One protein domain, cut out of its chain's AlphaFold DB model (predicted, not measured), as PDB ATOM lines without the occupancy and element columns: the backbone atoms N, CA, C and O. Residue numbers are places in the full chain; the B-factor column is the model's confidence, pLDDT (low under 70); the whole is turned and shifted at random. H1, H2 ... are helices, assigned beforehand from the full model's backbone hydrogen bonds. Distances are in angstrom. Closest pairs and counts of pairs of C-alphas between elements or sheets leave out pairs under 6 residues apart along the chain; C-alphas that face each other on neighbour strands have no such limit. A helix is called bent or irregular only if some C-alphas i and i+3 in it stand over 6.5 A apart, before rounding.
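What this domain is: This is residues 2 to 177 of the 180 residues of an uncharacterized protein of Planctomycetes bacterium (UniProt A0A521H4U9). Picture a head of short helices with one very long helix sticking out as an arm: H1 to H6 and the first part of H7 make the head, and residues 145 to 177 stand free. In the head, H2 to H6 fold back and forth in helical hairpins, and H5, H6 and H7a form an up-and-down bundle, each running against the one before it. The printed part has 176 residues with seven named helices, H1 to H7 in chain order, and no named strand; the class is all helix. The whole is extended, with a radius of gyration of the C-alphas of 26.1 A and spans of 99 by 36 by 32 A.

How they stand to each other: Start at H1, residues 2 to 13, which touches H3, residues 46 to 59, at a shallow tilt of 21 degrees, the same way; their closest C-alphas, of Leu 7 and Ala 51, are 6.7 A apart. H2, residues 30 to 40, makes a hairpin with H3 but only just touches it, with 3 pairs of C-alphas within 8 A, the closest those of Leu 34 and Ser 52 at 6.2 A. H3 and H4, residues 63 to 76, are a hairpin at 19 degrees, closest at the C-alphas of Leu 54 and Ala 66, 4.9 A. H4 and H5, residues 81 to 95, are the next hairpin, closest at the C-alphas of Ala 70 and Val 83, 6.1 A. H5 and H6, residues 99 to 116, form another at 14 degrees, closest at the C-alphas of Ile 88 and Pro 101, 5.4 A. H6 is irregular, with C-alphas 111 and 114 7.4 A apart. H7, residues 122 to 176, was assigned as one helix by its hydrogen bonds but is bent, with C-alphas 155 and 158 7.0 A apart; its arms are H7a, residues 122 to 155, and H7b, residues 158 to 176. H6 and H7a touch, opposite ways at 20 degrees, closest at the C-alphas of Gly 116 and Ser 124, 4.4 A. H7b touches no helix. Every O i to N i+4 pair is within hydrogen-bond range in H2, H3, H4, H5, H7a and H7b; in H1 it is 6 of 8 and in H6 12 of 14.

Where its parts are: Find C-alpha 2 at (19.890, 31.503, -11.091), where H1 begins. H7a runs 49.7 A from C-alpha 122 at (6.975, 31.020, -15.796), and H7b runs 27.2 A to C-alpha 176 at (-56.190, 79.231, -5.375).

The domain as a whole: The C-alphas farthest apart, of Pro 23 and Arg 177, are 99.8 A apart. The printed part has no cut, and its one long link, residues 14 to 29, joins H1 to H2. Look for pLDDT under 70 at residues 2 to 44.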
ATOM      1  N   ARG A   2      20.153  32.290 -12.327       45.69
ATOM      2  CA  ARG A   2      19.890  31.503 -11.091       45.69
ATOM      3  C   ARG A   2      19.055  32.225 -10.011       45.69
ATOM      4  O   ARG A   2      18.308  31.567  -9.306       45.69
ATOM      5  N   ARG A   3      19.120  33.560  -9.919       53.59
ATOM      6  CA  ARG A   3      18.471  34.359  -8.852       53.59
ATOM      7  C   ARG A   3      16.935  34.409  -8.929       53.59
ATOM      8  O   ARG A   3      16.283  34.477  -7.895       53.59
ATOM      9  N   SER A   4      16.365  34.342 -10.134       50.38
ATOM     10  CA  SER A   4      14.908  34.359 -10.367       50.38
ATOM     11  C   SER A   4      14.251  33.012 -10.046       50.38
ATOM     12  O   SER A   4      13.126  32.960  -9.574       50.38
ATOM     13  N   ALA A   5      14.976  31.903 -10.237       52.84
ATOM     14  CA  ALA A   5      14.455  30.574  -9.924       52.84
ATOM     15  C   ALA A   5      14.207  30.393  -8.414       52.84
ATOM     16  O   ALA A   5      13.221  29.772  -8.033       52.84
ATOM     17  N   THR A   6      15.059  30.972  -7.562       53.00
ATOM     18  CA  THR A   6      14.928  30.885  -6.099       53.00
ATOM     19  C   THR A   6      13.702  31.635  -5.581       53.00
ATOM     20  O   THR A   6      12.978  31.104  -4.746       53.00
ATOM     21  N   LEU A   7      13.414  32.839  -6.086       57.31
ATOM     22  CA  LEU A   7      12.245  33.610  -5.645       57.31
ATOM     23  C   LEU A   7      10.935  32.991  -6.164       57.31
ATOM     24  O   LEU A   7       9.990  32.838  -5.392       57.31
ATOM     25  N   ALA A   8      10.904  32.539  -7.421       55.53
ATOM     26  CA  ALA A   8       9.783  31.769  -7.958       55.53
ATOM     27  C   ALA A   8       9.523  30.476  -7.162       55.53
ATOM     28  O   ALA A   8       8.368  30.156  -6.882       55.53
ATOM     29  N   ALA A   9      10.576  29.757  -6.754       51.66
ATOM     30  CA  ALA A   9      10.455  28.569  -5.911       51.66
ATOM     31  C   ALA A   9       9.916  28.908  -4.512       51.66
ATOM     32  O   ALA A   9       9.017  28.230  -4.029       51.66
ATOM     33  N   LEU A  10      10.392  29.991  -3.891       55.38
ATOM     34  CA  LEU A  10       9.910  30.448  -2.582       55.38
ATOM     35  C   LEU A  10       8.432  30.869  -2.610       55.38
ATOM     36  O   LEU A  10       7.677  30.537  -1.699       55.38
ATOM     37  N   LEU A  11       7.997  31.545  -3.675       55.59
ATOM     38  CA  LEU A  11       6.597  31.936  -3.863       55.59
ATOM     39  C   LEU A  11       5.691  30.742  -4.209       55.59
ATOM     40  O   LEU A  11       4.537  30.718  -3.792       55.59
ATOM     41  N   ALA A  12       6.201  29.746  -4.938       51.38
ATOM     42  CA  ALA A  12       5.462  28.526  -5.260       51.38
ATOM     43  C   ALA A  12       5.293  27.598  -4.041       51.38
ATOM     44  O   ALA A  12       4.222  27.024  -3.862       51.38
ATOM     45  N   VAL A  13       6.309  27.492  -3.176       50.69
ATOM     46  CA  VAL A  13       6.250  26.715  -1.920       50.69
ATOM     47  C   VAL A  13       5.214  27.289  -0.950       50.69
ATOM     48  O   VAL A  13       4.541  26.538  -0.253       50.69
ATOM     49  N   ALA A  14       4.989  28.604  -0.959       47.34
ATOM     50  CA  ALA A  14       3.941  29.236  -0.156       47.34
ATOM     51  C   ALA A  14       2.507  28.785  -0.513       47.34
ATOM     52  O   ALA A  14       1.584  29.047   0.254       47.34
ATOM     53  N   ALA A  15       2.310  28.137  -1.668       42.25
ATOM     54  CA  ALA A  15       0.999  27.766  -2.195       42.25
ATOM     55  C   ALA A  15       0.618  26.283  -1.996       42.25
ATOM     56  O   ALA A  15      -0.492  25.907  -2.374       42.25
ATOM     57  N   ALA A  16       1.480  25.437  -1.420       40.16
ATOM     58  CA  ALA A  16       1.224  23.998  -1.291       40.16
ATOM     59  C   ALA A  16       1.448  23.486   0.145       40.16
ATOM     60  O   ALA A  16       2.546  23.595   0.678       40.16
ATOM     61  N   ALA A  17       0.414  22.891   0.755       40.44
ATOM     62  CA  ALA A  17       0.521  22.124   2.003       40.44
ATOM     63  C   ALA A  17       0.949  20.666   1.708       40.44
ATOM     64  O   ALA A  17       0.542  20.137   0.668       40.44
ATOM     65  N   PRO A  18       1.741  19.993   2.570       49.44
ATOM     66  CA  PRO A  18       2.419  18.753   2.183       49.44
ATOM     67  C   PRO A  18       1.709  17.463   2.619       49.44
ATOM     68  O   PRO A  18       0.956  17.429   3.591       49.44
ATOM     69  N   ALA A  19       2.054  16.376   1.925       39.59
ATOM     70  CA  ALA A  19       1.928  15.008   2.412       39.59
ATOM     71  C   ALA A  19       3.186  14.638   3.226       39.59
ATOM     72  O   ALA A  19       4.304  14.936   2.809       39.59
ATOM     73  N   GLN A  20       2.972  14.035   4.398       47.72
ATOM     74  CA  GLN A  20       3.985  13.592   5.361       47.72
ATOM     75  C   GLN A  20       4.609  12.247   4.955       47.72
ATOM     76  O   GLN A  20       3.938  11.421   4.344       47.72
ATOM     77  N   ASP A  21       5.866  12.051   5.368       40.75
ATOM     78  CA  ASP A  21       6.682  10.822   5.318       40.75
ATOM     79  C   ASP A  21       7.676  10.660   4.147       40.75
ATOM     80  O   ASP A  21       7.764   9.613   3.511       40.75
ATOM     81  N   ASP A  22       8.527  11.675   3.938       41.91
ATOM     82  CA  ASP A  22       9.820  11.547   3.240       41.91
ATOM     83  C   ASP A  22      10.931  12.173   4.120       41.91
ATOM     84  O   ASP A  22      10.746  13.281   4.622       41.91
ATOM     85  N   PRO A  23      12.090  11.527   4.362       34.50
ATOM     86  CA  PRO A  23      13.252  12.166   5.001       34.50
ATOM     87  C   PRO A  23      13.857  13.337   4.196       34.50
ATOM     88  O   PRO A  23      14.698  14.066   4.723       34.50
ATOM     89  N   PHE A  24      13.417  13.547   2.952       36.91
ATOM     90  CA  PHE A  24      13.612  14.756   2.142       36.91
ATOM     91  C   PHE A  24      12.355  15.640   2.055       36.91
ATOM     92  O   PHE A  24      12.329  16.589   1.264       36.91
ATOM     93  N   ALA A  25      11.312  15.356   2.842       36.47
ATOM     94  CA  ALA A  25      10.105  16.170   2.883       36.47
ATOM     95  C   ALA A  25      10.477  17.593   3.295       36.47
ATOM     96  O   ALA A  25      11.007  17.836   4.383       36.47
ATOM     97  N   MET A  26      10.203  18.545   2.403       41.94
ATOM     98  CA  MET A  26      10.339  19.957   2.728       41.94
ATOM     99  C   MET A  26       9.423  20.304   3.911       41.94
ATOM    100  O   MET A  26       8.303  19.784   3.975       41.94
ATOM    101  N   PRO A  27       9.859  21.190   4.827       45.22
ATOM    102  CA  PRO A  27       9.013  21.678   5.906       45.22
ATOM    103  C   PRO A  27       7.689  22.199   5.351       45.22
ATOM    104  O   PRO A  27       7.655  22.892   4.334       45.22
ATOM    105  N   ALA A  28       6.601  21.837   6.028       48.03
ATOM    106  CA  ALA A  28       5.235  22.148   5.621       48.03
ATOM    107  C   ALA A  28       4.947  23.644   5.520       48.03
ATOM    108  O   ALA A  28       3.986  24.048   4.864       48.03
ATOM    109  N   ASP A  29       5.767  24.455   6.180       61.03
ATOM    110  CA  ASP A  29       5.725  25.891   6.065       61.03
ATOM    111  C   ASP A  29       7.011  26.397   5.370       61.03
ATOM    112  O   ASP A  29       8.142  25.966   5.620       61.03
ATOM    113  N   GLY A  30       6.848  27.348   4.448       54.69
ATOM    114  CA  GLY A  30       7.988  27.997   3.794       54.69
ATOM    115  C   GLY A  30       8.875  28.784   4.770       54.69
ATOM    116  O   GLY A  30       9.941  29.249   4.378       54.69
ATOM    117  N   ARG A  31       8.453  28.947   6.032       53.59
ATOM    118  CA  ARG A  31       9.110  29.751   7.069       53.59
ATOM    119  C   ARG A  31      10.208  28.958   7.790       53.59
ATOM    120  O   ARG A  31      11.288  29.495   8.014       53.59
ATOM    121  N   GLU A  32       9.960  27.697   8.104       56.38
ATOM    122  CA  GLU A  32      10.852  26.693   8.672       56.38
ATOM    123  C   GLU A  32      11.878  26.274   7.628       56.38
ATOM    124  O   GLU A  32      13.061  26.191   7.953       56.38
ATOM    125  N   PHE A  33      11.473  26.134   6.359       61.91
ATOM    126  CA  PHE A  33      12.417  25.926   5.259       61.91
ATOM    127  C   PHE A  33      13.412  27.088   5.138       61.91
ATOM    128  O   PHE A  33      14.620  26.869   5.069       61.91
ATOM    129  N   LEU A  34      12.921  28.332   5.182       61.38
ATOM    130  CA  LEU A  34      13.762  29.532   5.191       61.38
ATOM    131  C   LEU A  34      14.690  29.590   6.406       61.38
ATOM    132  O   LEU A  34      15.874  29.882   6.262       61.38
ATOM    133  N   ALA A  35      14.150  29.341   7.601       61.38
ATOM    134  CA  ALA A  35      14.901  29.409   8.849       61.38
ATOM    135  C   ALA A  35      16.017  28.355   8.884       61.38
ATOM    136  O   ALA A  35      17.153  28.678   9.233       61.38
ATOM    137  N   TRP A  36      15.719  27.127   8.453       65.50
ATOM    138  CA  TRP A  36      16.713  26.075   8.268       65.50
ATOM    139  C   TRP A  36      17.753  26.464   7.213       65.50
ATOM    140  O   TRP A  36      18.948  26.355   7.479       65.50
ATOM    141  N   HIS A  37      17.331  26.973   6.051       61.00
ATOM    142  CA  HIS A  37      18.243  27.328   4.962       61.00
ATOM    143  C   HIS A  37      19.229  28.434   5.362       61.00
ATOM    144  O   HIS A  37      20.418  28.321   5.077       61.00
ATOM    145  N   LEU A  38      18.767  29.466   6.075       60.31
ATOM    146  CA  LEU A  38      19.615  30.548   6.588       60.31
ATOM    147  C   LEU A  38      20.569  30.077   7.693       60.31
ATOM    148  O   LEU A  38      21.714  30.522   7.745       60.31
ATOM    149  N   HIS A  39      20.114  29.179   8.573       60.53
ATOM    150  CA  HIS A  39      20.961  28.590   9.611       60.53
ATOM    151  C   HIS A  39      22.040  27.674   9.013       60.53
ATOM    152  O   HIS A  39      23.189  27.705   9.447       60.53
ATOM    153  N   ALA A  40      21.676  26.889   7.995       55.78
ATOM    154  CA  ALA A  40      22.563  25.957   7.309       55.78
ATOM    155  C   ALA A  40      23.522  26.649   6.323       55.78
ATOM    156  O   ALA A  40      24.611  26.137   6.076       55.78
ATOM    157  N   ASN A  41      23.146  27.810   5.775       48.59
ATOM    158  CA  ASN A  41      23.960  28.600   4.852       48.59
ATOM    159  C   ASN A  41      24.071  30.066   5.302       48.59
ATOM    160  O   ASN A  41      23.522  30.956   4.653       48.59
ATOM    161  N   PRO A  42      24.856  30.363   6.354       51.34
ATOM    162  CA  PRO A  42      25.127  31.742   6.775       51.34
ATOM    163  C   PRO A  42      25.908  32.561   5.725       51.34
ATOM    164  O   PRO A  42      26.024  33.775   5.856       51.34
ATOM    165  N   ALA A  43      26.423  31.907   4.674       48.19
ATOM    166  CA  ALA A  43      27.035  32.523   3.496       48.19
ATOM    167  C   ALA A  43      26.057  32.692   2.312       48.19
ATOM    168  O   ALA A  43      26.510  32.901   1.183       48.19
ATOM    169  N   SER A  44      24.739  32.569   2.532       55.19
ATOM    170  CA  SER A  44      23.737  32.861   1.501       55.19
ATOM    171  C   SER A  44      23.990  34.263   0.954       55.19
ATOM    172  O   SER A  44      24.227  35.190   1.731       55.19
ATOM    173  N   SER A  45      23.961  34.424  -0.364       70.19
ATOM    174  CA  SER A  45      24.167  35.730  -0.991       70.19
ATOM    175  C   SER A  45      23.221  36.776  -0.386       70.19
ATOM    176  O   SER A  45      22.101  36.430  -0.000       70.19
ATOM    177  N   ASP A  46      23.621  38.056  -0.348       80.88
ATOM    178  CA  ASP A  46      22.765  39.158   0.147       80.88
ATOM    179  C   ASP A  46      21.337  39.080  -0.426       80.88
ATOM    180  O   ASP A  46      20.360  39.407   0.242       80.88
ATOM    181  N   TRP A  47      21.203  38.564  -1.651       81.50
ATOM    182  CA  TRP A  47      19.931  38.316  -2.316       81.50
ATOM    183  C   TRP A  47      19.034  37.271  -1.640       81.50
ATOM    184  O   TRP A  47      17.844  37.517  -1.466       81.50
ATOM    185  N   GLU A  48      19.564  36.100  -1.293       79.62
ATOM    186  CA  GLU A  48      18.797  34.999  -0.688       79.62
ATOM    187  C   GLU A  48      18.333  35.375   0.716       79.62
ATOM    188  O   GLU A  48      17.172  35.162   1.073       79.62
ATOM    189  N   TYR A  49      19.207  36.046   1.471       82.56
ATOM    190  CA  TYR A  49      18.839  36.639   2.746       82.56
ATOM    191  C   TYR A  49      17.724  37.681   2.578       82.56
ATOM    192  O   TYR A  49      16.715  37.619   3.278       82.56
ATOM    193  N   LEU A  50      17.819  38.603   1.619       88.19
ATOM    194  CA  LEU A  50      16.752  39.584   1.404       88.19
ATOM    195  C   LEU A  50      15.444  38.936   0.929       88.19
ATOM    196  O   LEU A  50      14.386  39.274   1.452       88.19
ATOM    197  N   ALA A  51      15.492  37.959   0.020       84.62
ATOM    198  CA  ALA A  51      14.308  37.215  -0.414       84.62
ATOM    199  C   ALA A  51      13.622  36.514   0.769       84.62
ATOM    200  O   ALA A  51      12.394  36.529   0.881       84.62
ATOM    201  N   SER A  52      14.416  35.965   1.693       81.81
ATOM    202  CA  SER A  52      13.891  35.329   2.897       81.81
ATOM    203  C   SER A  52      13.154  36.319   3.810       81.81
ATOM    204  O   SER A  52      12.035  36.074   4.267       81.81
ATOM    205  N   GLN A  53      13.754  37.492   4.018       86.25
ATOM    206  CA  GLN A  53      13.183  38.546   4.846       86.25
ATOM    207  C   GLN A  53      11.918  39.121   4.216       86.25
ATOM    208  O   GLN A  53      10.936  39.346   4.924       86.25
ATOM    209  N   LEU A  54      11.923  39.305   2.895       86.44
ATOM    210  CA  LEU A  54      10.773  39.771   2.132       86.44
ATOM    211  C   LEU A  54       9.571  38.859   2.362       86.44
ATOM    212  O   LEU A  54       8.491  39.329   2.717       86.44
ATOM    213  N   PHE A  55       9.784  37.551   2.222       83.00
ATOM    214  CA  PHE A  55       8.746  36.551   2.418       83.00
ATOM    215  C   PHE A  55       8.203  36.557   3.851       83.00
ATOM    216  O   PHE A  55       6.990  36.583   4.059       83.00
ATOM    217  N   ARG A  56       9.089  36.618   4.851       83.19
ATOM    218  CA  ARG A  56       8.701  36.674   6.267       83.19
ATOM    219  C   ARG A  56       7.857  37.911   6.598       83.19
ATOM    220  O   ARG A  56       6.842  37.799   7.288       83.19
ATOM    221  N   TYR A  57       8.258  39.088   6.118       86.19
ATOM    222  CA  TYR A  57       7.496  40.320   6.337       86.19
ATOM    223  C   TYR A  57       6.159  40.304   5.600       86.19
ATOM    224  O   TYR A  57       5.146  40.723   6.154       86.19
ATOM    225  N   TYR A  58       6.126  39.740   4.393       81.44
ATOM    226  CA  TYR A  58       4.890  39.567   3.644       81.44
ATOM    227  C   TYR A  58       3.880  38.667   4.372       81.44
ATOM    228  O   TYR A  58       2.731  39.066   4.559       81.44
ATOM    229  N   GLN A  59       4.309  37.493   4.850       82.31
ATOM    230  CA  GLN A  59       3.440  36.552   5.572       82.31
ATOM    231  C   GLN A  59       2.893  37.116   6.889       82.31
ATOM    232  O   GLN A  59       1.798  36.756   7.310       82.31
ATOM    233  N   SER A  60       3.646  38.002   7.540       81.12
ATOM    234  CA  SER A  60       3.231  38.674   8.777       81.12
ATOM    235  C   SER A  60       2.471  39.983   8.534       81.12
ATOM    236  O   SER A  60       2.266  40.743   9.479       81.12
ATOM    237  N   ALA A  61       2.078  40.267   7.286       83.25
ATOM    238  CA  ALA A  61       1.419  41.509   6.867       83.25
ATOM    239  C   ALA A  61       2.185  42.794   7.251       83.25
ATOM    240  O   ALA A  61       1.617  43.883   7.324       83.25
ATOM    241  N   SER A  62       3.498  42.683   7.465       85.62
ATOM    242  CA  SER A  62       4.404  43.800   7.744       85.62
ATOM    243  C   SER A  62       4.850  44.424   6.419       85.62
ATOM    244  O   SER A  62       5.993  44.287   5.981       85.62
ATOM    245  N   TYR A  63       3.900  45.033   5.705       86.62
ATOM    246  CA  TYR A  63       4.099  45.434   4.310       86.62
ATOM    247  C   TYR A  63       5.128  46.560   4.136       86.62
ATOM    248  O   TYR A  63       5.815  46.581   3.121       86.62
ATOM    249  N   VAL A  64       5.293  47.449   5.122       91.38
ATOM    250  CA  VAL A  64       6.291  48.537   5.076       91.38
ATOM    251  C   VAL A  64       7.709  47.959   5.104       91.38
ATOM    252  O   VAL A  64       8.603  48.380   4.368       91.38
ATOM    253  N   GLU A  65       7.926  46.953   5.943       91.00
ATOM    254  CA  GLU A  65       9.180  46.222   6.054       91.00
ATOM    255  C   GLU A  65       9.434  45.392   4.795       91.00
ATOM    256  O   GLU A  65      10.553  45.397   4.277       91.00
ATOM    257  N   ALA A  66       8.396  44.736   4.267       89.62
ATOM    258  CA  ALA A  66       8.467  44.019   2.998       89.62
ATOM    259  C   ALA A  66       8.874  44.961   1.849       89.62
ATOM    260  O   ALA A  66       9.773  44.636   1.076       89.62
ATOM    261  N   GLU A  67       8.295  46.160   1.773       93.31
ATOM    262  CA  GLU A  67       8.635  47.163   0.759       93.31
ATOM    263  C   GLU A  67      10.102  47.586   0.858       93.31
ATOM    264  O   GLU A  67      10.824  47.586  -0.142       93.31
ATOM    265  N   ARG A  68      10.576  47.884   2.073       94.38
ATOM    266  CA  ARG A  68      11.975  48.260   2.318       94.38
ATOM    267  C   ARG A  68      12.941  47.175   1.843       94.38
ATOM    268  O   ARG A  68      13.953  47.487   1.216       94.38
ATOM    269  N   VAL A  69      12.629  45.910   2.122       92.62
ATOM    270  CA  VAL A  69      13.445  44.774   1.676       92.62
ATOM    271  C   VAL A  69      13.400  44.627   0.155       92.62
ATOM    272  O   VAL A  69      14.454  44.501  -0.465       92.62
ATOM    273  N   ALA A  70      12.222  44.710  -0.468       91.06
ATOM    274  CA  ALA A  70      12.089  44.620  -1.921       91.06
ATOM    275  C   ALA A  70      12.846  45.745  -2.652       91.06
ATOM    276  O   ALA A  70      13.495  45.496  -3.667       91.06
ATOM    277  N   ARG A  71      12.847  46.974  -2.118       94.62
ATOM    278  CA  ARG A  71      13.651  48.080  -2.671       94.62
ATOM    279  C   ARG A  71      15.147  47.786  -2.602       94.62
ATOM    280  O   ARG A  71      15.839  47.976  -3.595       94.62
ATOM    281  N   ARG A  72      15.625  47.234  -1.484       93.81
ATOM    282  CA  ARG A  72      17.023  46.797  -1.352       93.81
ATOM    283  C   ARG A  72      17.372  45.662  -2.315       93.81
ATOM    284  O   ARG A  72      18.476  45.618  -2.843       93.81
ATOM    285  N   MET A  73      16.432  44.761  -2.594       91.38
ATOM    286  CA  MET A  73      16.617  43.774  -3.657       91.38
ATOM    287  C   MET A  73      16.774  44.473  -5.017       91.38
ATOM    288  O   MET A  73      17.724  44.181  -5.729       91.38
ATOM    289  N   LEU A  74      15.963  45.475  -5.366       90.19
ATOM    290  CA  LEU A  74      16.178  46.226  -6.616       90.19
ATOM    291  C   LEU A  74      17.500  47.007  -6.671       90.19
ATOM    292  O   LEU A  74      18.007  47.227  -7.764       90.19
ATOM    293  N   GLU A  75      18.096  47.395  -5.544       92.06
ATOM    294  CA  GLU A  75      19.456  47.963  -5.543       92.06
ATOM    295  C   GLU A  75      20.503  46.937  -6.014       92.06
ATOM    296  O   GLU A  75      21.466  47.300  -6.687       92.06
ATOM    297  N   LEU A  76      20.304  45.650  -5.698       88.44
ATOM    298  CA  LEU A  76      21.195  44.554  -6.098       88.44
ATOM    299  C   LEU A  76      20.932  44.046  -7.525       88.44
ATOM    300  O   LEU A  76      21.848  43.549  -8.184       88.44
ATOM    301  N   ASP A  77      19.684  44.118  -7.988       86.25
ATOM    302  CA  ASP A  77      19.262  43.721  -9.335       86.25
ATOM    303  C   ASP A  77      18.108  44.623  -9.818       86.25
ATOM    304  O   ASP A  77      16.931  44.262  -9.680       86.25
ATOM    305  N   PRO A  78      18.418  45.804 -10.391       89.19
ATOM    306  CA  PRO A  78      17.401  46.784 -10.787       89.19
ATOM    307  C   PRO A  78      16.425  46.270 -11.845       89.19
ATOM    308  O   PRO A  78      15.291  46.743 -11.938       89.19
ATOM    309  N   GLY A  79      16.865  45.306 -12.656       86.00
ATOM    310  CA  GLY A  79      16.090  44.720 -13.742       86.00
ATOM    311  C   GLY A  79      15.237  43.529 -13.321       86.00
ATOM    312  O   GLY A  79      14.636  42.910 -14.194       86.00
ATOM    313  N   ASN A  80      15.192  43.175 -12.030       84.50
ATOM    314  CA  ASN A  80      14.515  41.965 -11.592       84.50
ATOM    315  C   ASN A  80      12.985  42.084 -11.740       84.50
ATOM    316  O   ASN A  80      12.345  42.803 -10.962       84.50
ATOM    317  N   PRO A  81      12.362  41.358 -12.686       82.69
ATOM    318  CA  PRO A  81      10.948  41.546 -12.974       82.69
ATOM    319  C   PRO A  81      10.062  41.048 -11.834       82.69
ATOM    320  O   PRO A  81       8.995  41.607 -11.600       82.69
ATOM    321  N   GLU A  82      10.501  40.050 -11.071       83.75
ATOM    322  CA  GLU A  82       9.702  39.491  -9.984       83.75
ATOM    323  C   GLU A  82       9.632  40.441  -8.786       83.75
ATOM    324  O   GLU A  82       8.558  40.636  -8.218       83.75
ATOM    325  N   VAL A  83      10.746  41.095  -8.447       86.31
ATOM    326  CA  VAL A  83      10.784  42.097  -7.371       86.31
ATOM    327  C   VAL A  83      10.027  43.363  -7.776       86.31
ATOM    328  O   VAL A  83       9.257  43.896  -6.976       86.31
ATOM    329  N   GLN A  84      10.171  43.819  -9.028       90.69
ATOM    330  CA  GLN A  84       9.377  44.937  -9.554       90.69
ATOM    331  C   GLN A  84       7.876  44.634  -9.477       90.69
ATOM    332  O   GLN A  84       7.101  45.463  -9.006       90.69
ATOM    333  N   ARG A  85       7.467  43.427  -9.885       89.31
ATOM    334  CA  ARG A  85       6.085  42.956  -9.771       89.31
ATOM    335  C   ARG A  85       5.600  42.949  -8.323       89.31
ATOM    336  O   ARG A  85       4.489  43.396  -8.056       89.31
ATOM    337  N   PHE A  86       6.421  42.462  -7.396       89.19
ATOM    338  CA  PHE A  86       6.066  42.408  -5.980       89.19
ATOM    339  C   PHE A  86       5.806  43.799  -5.388       89.19
ATOM    340  O   PHE A  86       4.815  43.994  -4.685       89.19
ATOM    341  N   LEU A  87       6.641  44.786  -5.727       90.88
ATOM    342  CA  LEU A  87       6.450  46.174  -5.297       90.88
ATOM    343  C   LEU A  87       5.134  46.775  -5.800       90.88
ATOM    344  O   LEU A  87       4.490  47.503  -5.057       90.88
ATOM    345  N   ILE A  88       4.685  46.419  -7.008       89.75
ATOM    346  CA  ILE A  88       3.392  46.883  -7.537       89.75
ATOM    347  C   ILE A  88       2.230  46.399  -6.653       89.75
ATOM    348  O   ILE A  88       1.298  47.164  -6.394       89.75
ATOM    349  N   TYR A  89       2.280  45.158  -6.156       86.38
ATOM    350  CA  TYR A  89       1.270  44.659  -5.217       86.38
ATOM    351  C   TYR A  89       1.354  45.351  -3.854       86.38
ATOM    352  O   TYR A  89       0.324  45.744  -3.305       86.38
ATOM    353  N   LEU A  90       2.566  45.538  -3.323       86.69
ATOM    354  CA  LEU A  90       2.762  46.246  -2.057       86.69
ATOM    355  C   LEU A  90       2.250  47.688  -2.121       86.69
ATOM    356  O   LEU A  90       1.566  48.116  -1.197       86.69
ATOM    357  N   ASP A  91       2.519  48.413  -3.209       86.44
ATOM    358  CA  ASP A  91       2.066  49.797  -3.386       86.44
ATOM    359  C   ASP A  91       0.535  49.906  -3.328       86.44
ATOM    360  O   ASP A  91       0.000  50.848  -2.735       86.44
ATOM    361  N   TYR A  92      -0.171  48.924  -3.895       84.50
ATOM    362  CA  TYR A  92      -1.627  48.830  -3.805       84.50
ATOM    363  C   TYR A  92      -2.109  48.580  -2.369       84.50
ATOM    364  O   TYR A  92      -3.008  49.282  -1.903       84.50
ATOM    365  N   TRP A  93      -1.505  47.628  -1.650       81.31
ATOM    366  CA  TRP A  93      -1.925  47.276  -0.288       81.31
ATOM    367  C   TRP A  93      -1.572  48.333   0.763       81.31
ATOM    368  O   TRP A  93      -2.357  48.563   1.678       81.31
ATOM    369  N   LEU A  94      -0.413  48.984   0.644       80.00
ATOM    370  CA  LEU A  94       0.085  49.945   1.634       80.00
ATOM    371  C   LEU A  94      -0.617  51.294   1.568       80.00
ATOM    372  O   LEU A  94      -0.924  51.890   2.598       80.00
ATOM    373  N   HIS A  95      -0.833  51.800   0.358       72.56
ATOM    374  CA  HIS A  95      -1.202  53.199   0.177       72.56
ATOM    375  C   HIS A  95      -2.683  53.392  -0.156       72.56
ATOM    376  O   HIS A  95      -3.115  54.527  -0.361       72.56
ATOM    377  N   ASP A  96      -3.457  52.304  -0.262       73.25
ATOM    378  CA  ASP A  96      -4.830  52.301  -0.791       73.25
ATOM    379  C   ASP A  96      -4.950  53.050  -2.144       73.25
ATOM    380  O   ASP A  96      -5.995  53.598  -2.526       73.25
ATOM    381  N   ARG A  97      -3.833  53.099  -2.883       73.12
ATOM    382  CA  ARG A  97      -3.670  53.812  -4.149       73.12
ATOM    383  C   ARG A  97      -4.023  52.885  -5.298       73.12
ATOM    384  O   ARG A  97      -3.549  51.764  -5.362       73.12
ATOM    385  N   ILE A  98      -4.818  53.377  -6.248       72.06
ATOM    386  CA  ILE A  98      -5.214  52.582  -7.425       72.06
ATOM    387  C   ILE A  98      -4.492  53.040  -8.695       72.06
ATOM    388  O   ILE A  98      -4.049  52.216  -9.488       72.06
ATOM    389  N   VAL A  99      -4.353  54.354  -8.899       78.75
ATOM    390  CA  VAL A  99      -3.844  54.908 -10.168       78.75
ATOM    391  C   VAL A  99      -2.366  54.583 -10.383       78.75
ATOM    392  O   VAL A  99      -1.975  54.196 -11.482       78.75
ATOM    393  N   GLU A 100      -1.545  54.719  -9.342       88.44
ATOM    394  CA  GLU A 100      -0.104  54.468  -9.438       88.44
ATOM    395  C   GLU A 100       0.213  52.979  -9.666       88.44
ATOM    396  O   GLU A 100       0.922  52.694 -10.637       88.44
ATOM    397  N   PRO A 101      -0.367  52.023  -8.904       87.69
ATOM    398  CA  PRO A 101      -0.187  50.599  -9.188       87.69
ATOM    399  C   PRO A 101      -0.719  50.180 -10.557       87.69
ATOM    400  O   PRO A 101      -0.089  49.357 -11.216       87.69
ATOM    401  N   GLN A 102      -1.820  50.775 -11.042       91.12
ATOM    402  CA  GLN A 102      -2.350  50.466 -12.375       91.12
ATOM    403  C   GLN A 102      -1.336  50.843 -13.461       91.12
ATOM    404  O   GLN A 102      -0.990  50.020 -14.308       91.12
ATOM    405  N   ALA A 103      -0.827  52.076 -13.422       92.88
ATOM    406  CA  ALA A 103       0.154  52.540 -14.395       92.88
ATOM    407  C   ALA A 103       1.477  51.759 -14.288       92.88
ATOM    408  O   ALA A 103       2.153  51.536 -15.292       92.88
ATOM    409  N   ALA A 104       1.865  51.340 -13.080       93.19
ATOM    410  CA  ALA A 104       3.045  50.509 -12.874       93.19
ATOM    411  C   ALA A 104       2.861  49.091 -13.440       93.19
ATOM    412  O   ALA A 104       3.762  48.603 -14.122       93.19
ATOM    413  N   ALA A 105       1.689  48.478 -13.248       92.06
ATOM    414  CA  ALA A 105       1.323  47.195 -13.845       92.06
ATOM    415  C   ALA A 105       1.379  47.247 -15.379       92.06
ATOM    416  O   ALA A 105       1.980  46.376 -16.000       92.06
ATOM    417  N   GLU A 106       0.825  48.297 -15.993       94.31
ATOM    418  CA  GLU A 106       0.871  48.507 -17.449       94.31
ATOM    419  C   GLU A 106       2.303  48.563 -17.983       94.31
ATOM    420  O   GLU A 106       2.640  47.860 -18.939       94.31
ATOM    421  N   ARG A 107       3.167  49.359 -17.338       95.88
ATOM    422  CA  ARG A 107       4.585  49.443 -17.711       95.88
ATOM    423  C   ARG A 107       5.283  48.098 -17.555       95.88
ATOM    424  O   ARG A 107       5.996  47.681 -18.461       95.88
ATOM    425  N   TRP A 108       5.052  47.412 -16.438       94.19
ATOM    426  CA  TRP A 108       5.665  46.117 -16.171       94.19
ATOM    427  C   TRP A 108       5.263  45.069 -17.212       94.19
ATOM    428  O   TRP A 108       6.132  44.379 -17.743       94.19
ATOM    429  N   ILE A 109       3.975  44.985 -17.563       94.00
ATOM    430  CA  ILE A 109       3.474  44.073 -18.603       94.00
ATOM    431  C   ILE A 109       4.143  44.382 -19.938       94.00
ATOM    432  O   ILE A 109       4.657  43.476 -20.589       94.00
ATOM    433  N   HIS A 110       4.183  45.656 -20.330       94.31
ATOM    434  CA  HIS A 110       4.786  46.063 -21.594       94.31
ATOM    435  C   HIS A 110       6.277  45.701 -21.666       94.31
ATOM    436  O   HIS A 110       6.724  45.121 -22.653       94.31
ATOM    437  N   SER A 111       7.036  45.983 -20.603       93.06
ATOM    438  CA  SER A 111       8.472  45.698 -20.541       93.06
ATOM    439  C   SER A 111       8.802  44.203 -20.498       93.06
ATOM    440  O   SER A 111       9.868  43.811 -20.966       93.06
ATOM    441  N   ASN A 112       7.908  43.365 -19.965       89.56
ATOM    442  CA  ASN A 112       8.157  41.931 -19.786       89.56
ATOM    443  C   ASN A 112       7.446  41.038 -20.811       89.56
ATOM    444  O   ASN A 112       7.758  39.851 -20.891       89.56
ATOM    445  N   ALA A 113       6.547  41.581 -21.639       88.50
ATOM    446  CA  ALA A 113       5.845  40.827 -22.680       88.50
ATOM    447  C   ALA A 113       6.777  40.009 -23.601       88.50
ATOM    448  O   ALA A 113       6.467  38.839 -23.843       88.50
ATOM    449  N   PRO A 114       7.945  40.520 -24.057       88.19
ATOM    450  CA  PRO A 114       8.868  39.727 -24.876       88.19
ATOM    451  C   PRO A 114       9.424  38.487 -24.159       88.19
ATOM    452  O   PRO A 114       9.708  37.476 -24.797       88.19
ATOM    453  N   LEU A 115       9.556  38.539 -22.828       77.31
ATOM    454  CA  LEU A 115      10.062  37.433 -22.006       77.31
ATOM    455  C   LEU A 115       9.010  36.327 -21.799       77.31
ATOM    456  O   LEU A 115       9.359  35.211 -21.416       77.31
ATOM    457  N   GLY A 116       7.735  36.616 -22.073       74.25
ATOM    458  CA  GLY A 116       6.611  35.676 -22.021       74.25
ATOM    459  C   GLY A 116       6.239  35.044 -23.364       74.25
ATOM    460  O   GLY A 116       5.135  34.534 -23.513       74.25
ATOM    461  N   ALA A 117       7.120  35.078 -24.367       75.38
ATOM    462  CA  ALA A 117       6.812  34.541 -25.698       75.38
ATOM    463  C   ALA A 117       6.547  33.019 -25.715       75.38
ATOM    464  O   ALA A 117       5.981  32.500 -26.673       75.38
ATOM    465  N   THR A 118       6.949  32.297 -24.664       78.94
ATOM    466  CA  THR A 118       6.656  30.867 -24.500       78.94
ATOM    467  C   THR A 118       5.324  30.698 -23.761       78.94
ATOM    468  O   THR A 118       5.265  31.045 -22.585       78.94
ATOM    469  N   PRO A 119       4.254  30.166 -24.380       75.44
ATOM    470  CA  PRO A 119       2.908  30.154 -23.786       75.44
ATOM    471  C   PRO A 119       2.827  29.551 -22.374       75.44
ATOM    472  O   PRO A 119       2.072  30.045 -21.541       75.44
ATOM    473  N   ASP A 120       3.681  28.570 -22.073       78.81
ATOM    474  CA  ASP A 120       3.692  27.850 -20.792       78.81
ATOM    475  C   ASP A 120       4.866  28.221 -19.868       78.81
ATOM    476  O   ASP A 120       5.087  27.584 -18.834       78.81
ATOM    477  N   GLY A 121       5.628  29.260 -20.220       76.12
ATOM    478  CA  GLY A 121       6.764  29.728 -19.433       76.12
ATOM    479  C   GLY A 121       6.353  30.369 -18.096       76.12
ATOM    480  O   GLY A 121       5.252  30.916 -17.970       76.12
ATOM    481  N   PRO A 122       7.245  30.377 -17.085       72.81
ATOM    482  CA  PRO A 122       6.975  31.020 -15.796       72.81
ATOM    483  C   PRO A 122       6.633  32.509 -15.948       72.81
ATOM    484  O   PRO A 122       5.737  33.007 -15.270       72.81
ATOM    485  N   MET A 123       7.270  33.205 -16.894       81.00
ATOM    486  CA  MET A 123       6.982  34.612 -17.185       81.00
ATOM    487  C   MET A 123       5.580  34.823 -17.774       81.00
ATOM    488  O   MET A 123       4.913  35.798 -17.447       81.00
ATOM    489  N   SER A 124       5.080  33.893 -18.585       77.44
ATOM    490  CA  SER A 124       3.743  33.977 -19.194       77.44
ATOM    491  C   SER A 124       2.639  33.884 -18.148       77.44
ATOM    492  O   SER A 124       1.666  34.636 -18.200       77.44
ATOM    493  N   ARG A 125       2.837  33.042 -17.123       77.75
ATOM    494  CA  ARG A 125       1.955  33.006 -15.946       77.75
ATOM    495  C   ARG A 125       1.995  34.324 -15.175       77.75
ATOM    496  O   ARG A 125       0.940  34.840 -14.821       77.75
ATOM    497  N   GLN A 126       3.185  34.891 -14.967       81.06
ATOM    498  CA  GLN A 126       3.342  36.177 -14.276       81.06
ATOM    499  C   GLN A 126       2.700  37.339 -15.054       81.06
ATOM    500  O   GLN A 126       2.061  38.199 -14.450       81.06
ATOM    501  N   LEU A 127       2.802  37.349 -16.387       83.81
ATOM    502  CA  LEU A 127       2.117  38.315 -17.251       83.81
ATOM    503  C   LEU A 127       0.598  38.179 -17.161       83.81
ATOM    504  O   LEU A 127      -0.089  39.182 -16.991       83.81
ATOM    505  N   ALA A 128       0.071  36.954 -17.222       85.75
ATOM    506  CA  ALA A 128      -1.361  36.708 -17.075       85.75
ATOM    507  C   ALA A 128      -1.881  37.143 -15.695       85.75
ATOM    508  O   ALA A 128      -2.962  37.727 -15.588       85.75
ATOM    509  N   GLU A 129      -1.103  36.892 -14.640       85.38
ATOM    510  CA  GLU A 129      -1.414  37.317 -13.277       85.38
ATOM    511  C   GLU A 129      -1.419  38.844 -13.145       85.38
ATOM    512  O   GLU A 129      -2.372  39.410 -12.606       85.38
ATOM    513  N   MET A 130      -0.400  39.525 -13.676       91.44
ATOM    514  CA  MET A 130      -0.331  40.986 -13.651       91.44
ATOM    515  C   MET A 130      -1.442  41.624 -14.495       91.44
ATOM    516  O   MET A 130      -2.021  42.633 -14.105       91.44
ATOM    517  N   GLU A 131      -1.805  41.015 -15.620       93.50
ATOM    518  CA  GLU A 131      -2.897  41.479 -16.474       93.50
ATOM    519  C   GLU A 131      -4.269  41.284 -15.811       93.50
ATOM    520  O   GLU A 131      -5.145  42.146 -15.918       93.50
ATOM    521  N   ARG A 132      -4.456  40.197 -15.051       91.69
ATOM    522  CA  ARG A 132      -5.627  40.037 -14.178       91.69
ATOM    523  C   ARG A 132      -5.667  41.136 -13.115       91.69
ATOM    524  O   ARG A 132      -6.688  41.809 -12.999       91.69
ATOM    525  N   PHE A 133      -4.559  41.361 -12.414       90.44
ATOM    526  CA  PHE A 133      -4.465  42.392 -11.380       90.44
ATOM    527  C   PHE A 133      -4.734  43.801 -11.930       90.44
ATOM    528  O   PHE A 133      -5.514  44.561 -11.363       90.44
ATOM    529  N   ARG A 134      -4.180  44.138 -13.101       93.62
ATOM    530  CA  ARG A 134      -4.454  45.402 -13.795       93.62
ATOM    531  C   ARG A 134      -5.950  45.615 -14.035       93.62
ATOM    532  O   ARG A 134      -6.460  46.708 -13.788       93.62
ATOM    533  N   ARG A 135      -6.667  44.586 -14.502       93.88
ATOM    534  CA  ARG A 135      -8.125  44.662 -14.705       93.88
ATOM    535  C   ARG A 135      -8.883  44.862 -13.397       93.88
ATOM    536  O   ARG A 135      -9.830  45.643 -13.371       93.88
ATOM    537  N   GLU A 136      -8.460  44.202 -12.324       90.75
ATOM    538  CA  GLU A 136      -9.040  44.389 -10.989       90.75
ATOM    539  C   GLU A 136      -8.868  45.837 -10.505       90.75
ATOM    540  O   GLU A 136      -9.834  46.442 -10.042       90.75
ATOM    541  N   LEU A 137      -7.689  46.440 -10.703       88.69
ATOM    542  CA  LEU A 137      -7.443  47.850 -10.376       88.69
ATOM    543  C   LEU A 137      -8.358  48.803 -11.162       88.69
ATOM    544  O   LEU A 137      -8.880  49.765 -10.595       88.69
ATOM    545  N   ILE A 138      -8.594  48.533 -12.451       92.38
ATOM    546  CA  ILE A 138      -9.523  49.323 -13.277       92.38
ATOM    547  C   ILE A 138     -10.952  49.214 -12.730       92.38
ATOM    548  O   ILE A 138     -11.596  50.239 -12.493       92.38
ATOM    549  N   ALA A 139     -11.427  47.995 -12.468       92.06
ATOM    550  CA  ALA A 139     -12.767  47.765 -11.930       92.06
ATOM    551  C   ALA A 139     -12.956  48.437 -10.557       92.06
ATOM    552  O   ALA A 139     -13.974  49.079 -10.293       92.06
ATOM    553  N   GLU A 140     -11.947  48.357  -9.693       88.94
ATOM    554  CA  GLU A 140     -11.944  48.991  -8.378       88.94
ATOM    555  C   GLU A 140     -11.978  50.527  -8.483       88.94
ATOM    556  O   GLU A 140     -12.738  51.193  -7.770       88.94
ATOM    557  N   ARG A 141     -11.230  51.112  -9.426       91.06
ATOM    558  CA  ARG A 141     -11.283  52.551  -9.722       91.06
ATOM    559  C   ARG A 141     -12.681  52.986 -10.156       91.06
ATOM    560  O   ARG A 141     -13.195  53.993  -9.660       91.06
ATOM    561  N   GLU A 142     -13.300  52.245 -11.069       93.44
ATOM    562  CA  GLU A 142     -14.658  52.516 -11.547       93.44
ATOM    563  C   GLU A 142     -15.685  52.405 -10.420       93.44
ATOM    564  O   GLU A 142     -16.556  53.272 -10.286       93.44
ATOM    565  N   ARG A 143     -15.539  51.394  -9.556       91.69
ATOM    566  CA  ARG A 143     -16.371  51.208  -8.367       91.69
ATOM    567  C   ARG A 143     -16.272  52.411  -7.430       91.69
ATOM    568  O   ARG A 143     -17.307  52.974  -7.065       91.69
ATOM    569  N   ARG A 144     -15.058  52.869  -7.088       90.19
ATOM    570  CA  ARG A 144     -14.860  54.066  -6.241       90.19
ATOM    571  C   ARG A 144     -15.443  55.323  -6.883       90.19
ATOM    572  O   ARG A 144     -16.127  56.093  -6.209       90.19
ATOM    573  N   ALA A 145     -15.257  55.506  -8.191       91.75
ATOM    574  CA  ALA A 145     -15.862  56.615  -8.926       91.75
ATOM    575  C   ALA A 145     -17.404  56.545  -8.932       91.75
ATOM    576  O   ALA A 145     -18.080  57.573  -8.861       91.75
ATOM    577  N   GLY A 146     -17.985  55.345  -9.000       93.88
ATOM    578  CA  GLY A 146     -19.423  55.114  -8.856       93.88
ATOM    579  C   GLY A 146     -19.946  55.526  -7.479       93.88
ATOM    580  O   GLY A 146     -20.901  56.301  -7.395       93.88
ATOM    581  N   VAL A 147     -19.276  55.082  -6.412       93.38
ATOM    582  CA  VAL A 147     -19.612  55.443  -5.024       93.38
ATOM    583  C   VAL A 147     -19.528  56.954  -4.812       93.38
ATOM    584  O   VAL A 147     -20.438  57.547  -4.236       93.38
ATOM    585  N   GLU A 148     -18.482  57.604  -5.319       94.31
ATOM    586  CA  GLU A 148     -18.316  59.052  -5.187       94.31
ATOM    587  C   GLU A 148     -19.399  59.830  -5.954       94.31
ATOM    588  O   GLU A 148     -19.980  60.780  -5.426       94.31
ATOM    589  N   ARG A 149     -19.765  59.391  -7.168       93.75
ATOM    590  CA  ARG A 149     -20.904  59.966  -7.909       93.75
ATOM    591  C   ARG A 149     -22.219  59.808  -7.141       93.75
ATOM    592  O   ARG A 149     -22.993  60.764  -7.074       93.75
ATOM    593  N   ALA A 150     -22.465  58.643  -6.545       92.19
ATOM    594  CA  ALA A 150     -23.654  58.398  -5.729       92.19
ATOM    595  C   ALA A 150     -23.679  59.296  -4.481       92.19
ATOM    596  O   ALA A 150     -24.694  59.938  -4.213       92.19
ATOM    597  N   ARG A 151     -22.547  59.434  -3.777       93.38
ATOM    598  CA  ARG A 151     -22.399  60.346  -2.631       93.38
ATOM    599  C   ARG A 151     -22.673  61.796  -3.014       93.38
ATOM    600  O   ARG A 151     -23.394  62.487  -2.300       93.38
ATOM    601  N   ARG A 152     -22.151  62.256  -4.153       92.31
ATOM    602  CA  ARG A 152     -22.428  63.607  -4.662       92.31
ATOM    603  C   ARG A 152     -23.912  63.810  -4.936       92.31
ATOM    604  O   ARG A 152     -24.458  64.809  -4.488       92.31
ATOM    605  N   ARG A 153     -24.583  62.863  -5.599       91.44
ATOM    606  CA  ARG A 153     -26.039  62.937  -5.825       91.44
ATOM    607  C   ARG A 153     -26.820  62.980  -4.511       91.44
ATOM    608  O   ARG A 153     -27.691  63.828  -4.361       91.44
ATOM    609  N   ALA A 154     -26.463  62.130  -3.548       90.69
ATOM    610  CA  ALA A 154     -27.106  62.096  -2.235       90.69
ATOM    611  C   ALA A 154     -26.956  63.421  -1.468       90.69
ATOM    612  O   ALA A 154     -27.907  63.860  -0.830       90.69
ATOM    613  N   ARG A 155     -25.809  64.108  -1.583       92.81
ATOM    614  CA  ARG A 155     -25.598  65.436  -0.971       92.81
ATOM    615  C   ARG A 155     -26.541  66.514  -1.512       92.81
ATOM    616  O   ARG A 155     -26.914  67.407  -0.762       92.81
ATOM    617  N   TRP A 156     -26.935  66.434  -2.784       89.19
ATOM    618  CA  TRP A 156     -27.847  67.402  -3.408       89.19
ATOM    619  C   TRP A 156     -29.326  67.017  -3.294       89.19
ATOM    620  O   TRP A 156     -30.189  67.862  -3.532       89.19
ATOM    621  N   ALA A 157     -29.638  65.778  -2.901       88.75
ATOM    622  CA  ALA A 157     -31.012  65.298  -2.779       88.75
ATOM    623  C   ALA A 157     -31.895  66.159  -1.847       88.75
ATOM    624  O   ALA A 157     -33.020  66.460  -2.246       88.75
ATOM    625  N   PRO A 158     -31.421  66.644  -0.677       90.00
ATOM    626  CA  PRO A 158     -32.222  67.519   0.182       90.00
ATOM    627  C   PRO A 158     -32.569  68.858  -0.478       90.00
ATOM    628  O   PRO A 158     -33.688  69.344  -0.345       90.00
ATOM    629  N   LEU A 159     -31.631  69.443  -1.228       88.00
ATOM    630  CA  LEU A 159     -31.855  70.708  -1.931       88.00
ATOM    631  C   LEU A 159     -32.824  70.530  -3.100       88.00
ATOM    632  O   LEU A 159     -33.726  71.344  -3.276       88.00
ATOM    633  N   ALA A 160     -32.689  69.440  -3.859       86.12
ATOM    634  CA  ALA A 160     -33.643  69.098  -4.909       86.12
ATOM    635  C   ALA A 160     -35.058  68.892  -4.337       86.12
ATOM    636  O   ALA A 160     -36.023  69.417  -4.890       86.12
ATOM    637  N   ALA A 161     -35.182  68.196  -3.201       88.62
ATOM    638  CA  ALA A 161     -36.456  68.017  -2.510       88.62
ATOM    639  C   ALA A 161     -37.050  69.355  -2.036       88.62
ATOM    640  O   ALA A 161     -38.234  69.602  -2.249       88.62
ATOM    641  N   LEU A 162     -36.232  70.249  -1.465       92.44
ATOM    642  CA  LEU A 162     -36.673  71.580  -1.036       92.44
ATOM    643  C   LEU A 162     -37.207  72.411  -2.213       92.44
ATOM    644  O   LEU A 162     -38.271  73.014  -2.107       92.44
ATOM    645  N   VAL A 163     -36.497  72.417  -3.344       92.69
ATOM    646  CA  VAL A 163     -36.923  73.132  -4.559       92.69
ATOM    647  C   VAL A 163     -38.250  72.582  -5.086       92.69
ATOM    648  O   VAL A 163     -39.120  73.366  -5.463       92.69
ATOM    649  N   LEU A 164     -38.438  71.259  -5.073       93.12
ATOM    650  CA  LEU A 164     -39.702  70.634  -5.468       93.12
ATOM    651  C   LEU A 164     -40.855  71.025  -4.535       93.12
ATOM    652  O   LEU A 164     -41.927  71.378  -5.023       93.12
ATOM    653  N   VAL A 165     -40.634  71.019  -3.216       93.12
ATOM    654  CA  VAL A 165     -41.645  71.430  -2.226       93.12
ATOM    655  C   VAL A 165     -42.024  72.901  -2.414       93.12
ATOM    656  O   VAL A 165     -43.207  73.211  -2.521       93.12
ATOM    657  N   LEU A 166     -41.043  73.800  -2.532       93.31
ATOM    658  CA  LEU A 166     -41.294  75.230  -2.741       93.31
ATOM    659  C   LEU A 166     -42.000  75.507  -4.076       93.31
ATOM    660  O   LEU A 166     -42.931  76.312  -4.130       93.31
ATOM    661  N   GLY A 167     -41.592  74.823  -5.149       92.94
ATOM    662  CA  GLY A 167     -42.243  74.922  -6.454       92.94
ATOM    663  C   GLY A 167     -43.698  74.451  -6.415       92.94
ATOM    664  O   GLY A 167     -44.571  75.114  -6.976       92.94
ATOM    665  N   PHE A 168     -43.974  73.355  -5.704       94.12
ATOM    666  CA  PHE A 168     -45.331  72.848  -5.502       94.12
ATOM    667  C   PHE A 168     -46.196  73.829  -4.699       94.12
ATOM    668  O   PHE A 168     -47.309  74.145  -5.121       94.12
ATOM    669  N   SER A 169     -45.676  74.379  -3.596       90.50
ATOM    670  CA  SER A 169     -46.373  75.403  -2.806       90.50
ATOM    671  C   SER A 169     -46.727  76.634  -3.649       90.50
ATOM    672  O   SER A 169     -47.876  77.072  -3.645       90.50
ATOM    673  N   ALA A 170     -45.782  77.144  -4.444       91.94
ATOM    674  CA  ALA A 170     -46.019  78.294  -5.318       91.94
ATOM    675  C   ALA A 170     -47.055  78.007  -6.424       91.94
ATOM    676  O   ALA A 170     -47.819  78.897  -6.807       91.94
ATOM    677  N   ALA A 171     -47.095  76.780  -6.952       92.12
ATOM    678  CA  ALA A 171     -48.099  76.370  -7.931       92.12
ATOM    679  C   ALA A 171     -49.505  76.310  -7.311       92.12
ATOM    680  O   ALA A 171     -50.451  76.850  -7.888       92.12
ATOM    681  N   MET A 172     -49.627  75.734  -6.111       94.56
ATOM    682  CA  MET A 172     -50.893  75.664  -5.373       94.56
ATOM    683  C   MET A 172     -51.458  77.057  -5.074       94.56
ATOM    684  O   MET A 172     -52.642  77.298  -5.314       94.56
ATOM    685  N   GLU A 173     -50.621  78.008  -4.649       90.81
ATOM    686  CA  GLU A 173     -51.057  79.391  -4.406       90.81
ATOM    687  C   GLU A 173     -51.645  80.056  -5.658       90.81
ATOM    688  O   GLU A 173     -52.663  80.750  -5.570       90.81
ATOM    689  N   ARG A 174     -51.050  79.827  -6.839       90.88
ATOM    690  CA  ARG A 174     -51.562  80.378  -8.106       90.88
ATOM    691  C   ARG A 174     -52.923  79.803  -8.475       90.88
ATOM    692  O   ARG A 174     -53.776  80.561  -8.920       90.88
ATOM    693  N   CYS A 175     -53.144  78.507  -8.262       90.88
ATOM    694  CA  CYS A 175     -54.435  77.872  -8.533       90.88
ATOM    695  C   CYS A 175     -55.546  78.358  -7.589       90.88
ATOM    696  O   CYS A 175     -56.709  78.380  -7.978       90.88
ATOM    697  N   THR A 176     -55.204  78.760  -6.363       90.06
ATOM    698  CA  THR A 176     -56.190  79.231  -5.375       90.06
ATOM    699  C   THR A 176     -56.540  80.714  -5.472       90.06
ATOM    700  O   THR A 176     -57.493  81.145  -4.824       90.06
ATOM    701  N   ARG A 177     -55.806  81.521  -6.254       86.00
ATOM    702  CA  ARG A 177     -56.161  82.935  -6.440       86.00
ATOM    703  C   ARG A 177     -57.317  83.044  -7.440       86.00
ATOM    704  O   ARG A 177     -57.116  82.727  -8.610       86.00
TER     705      ARG A 177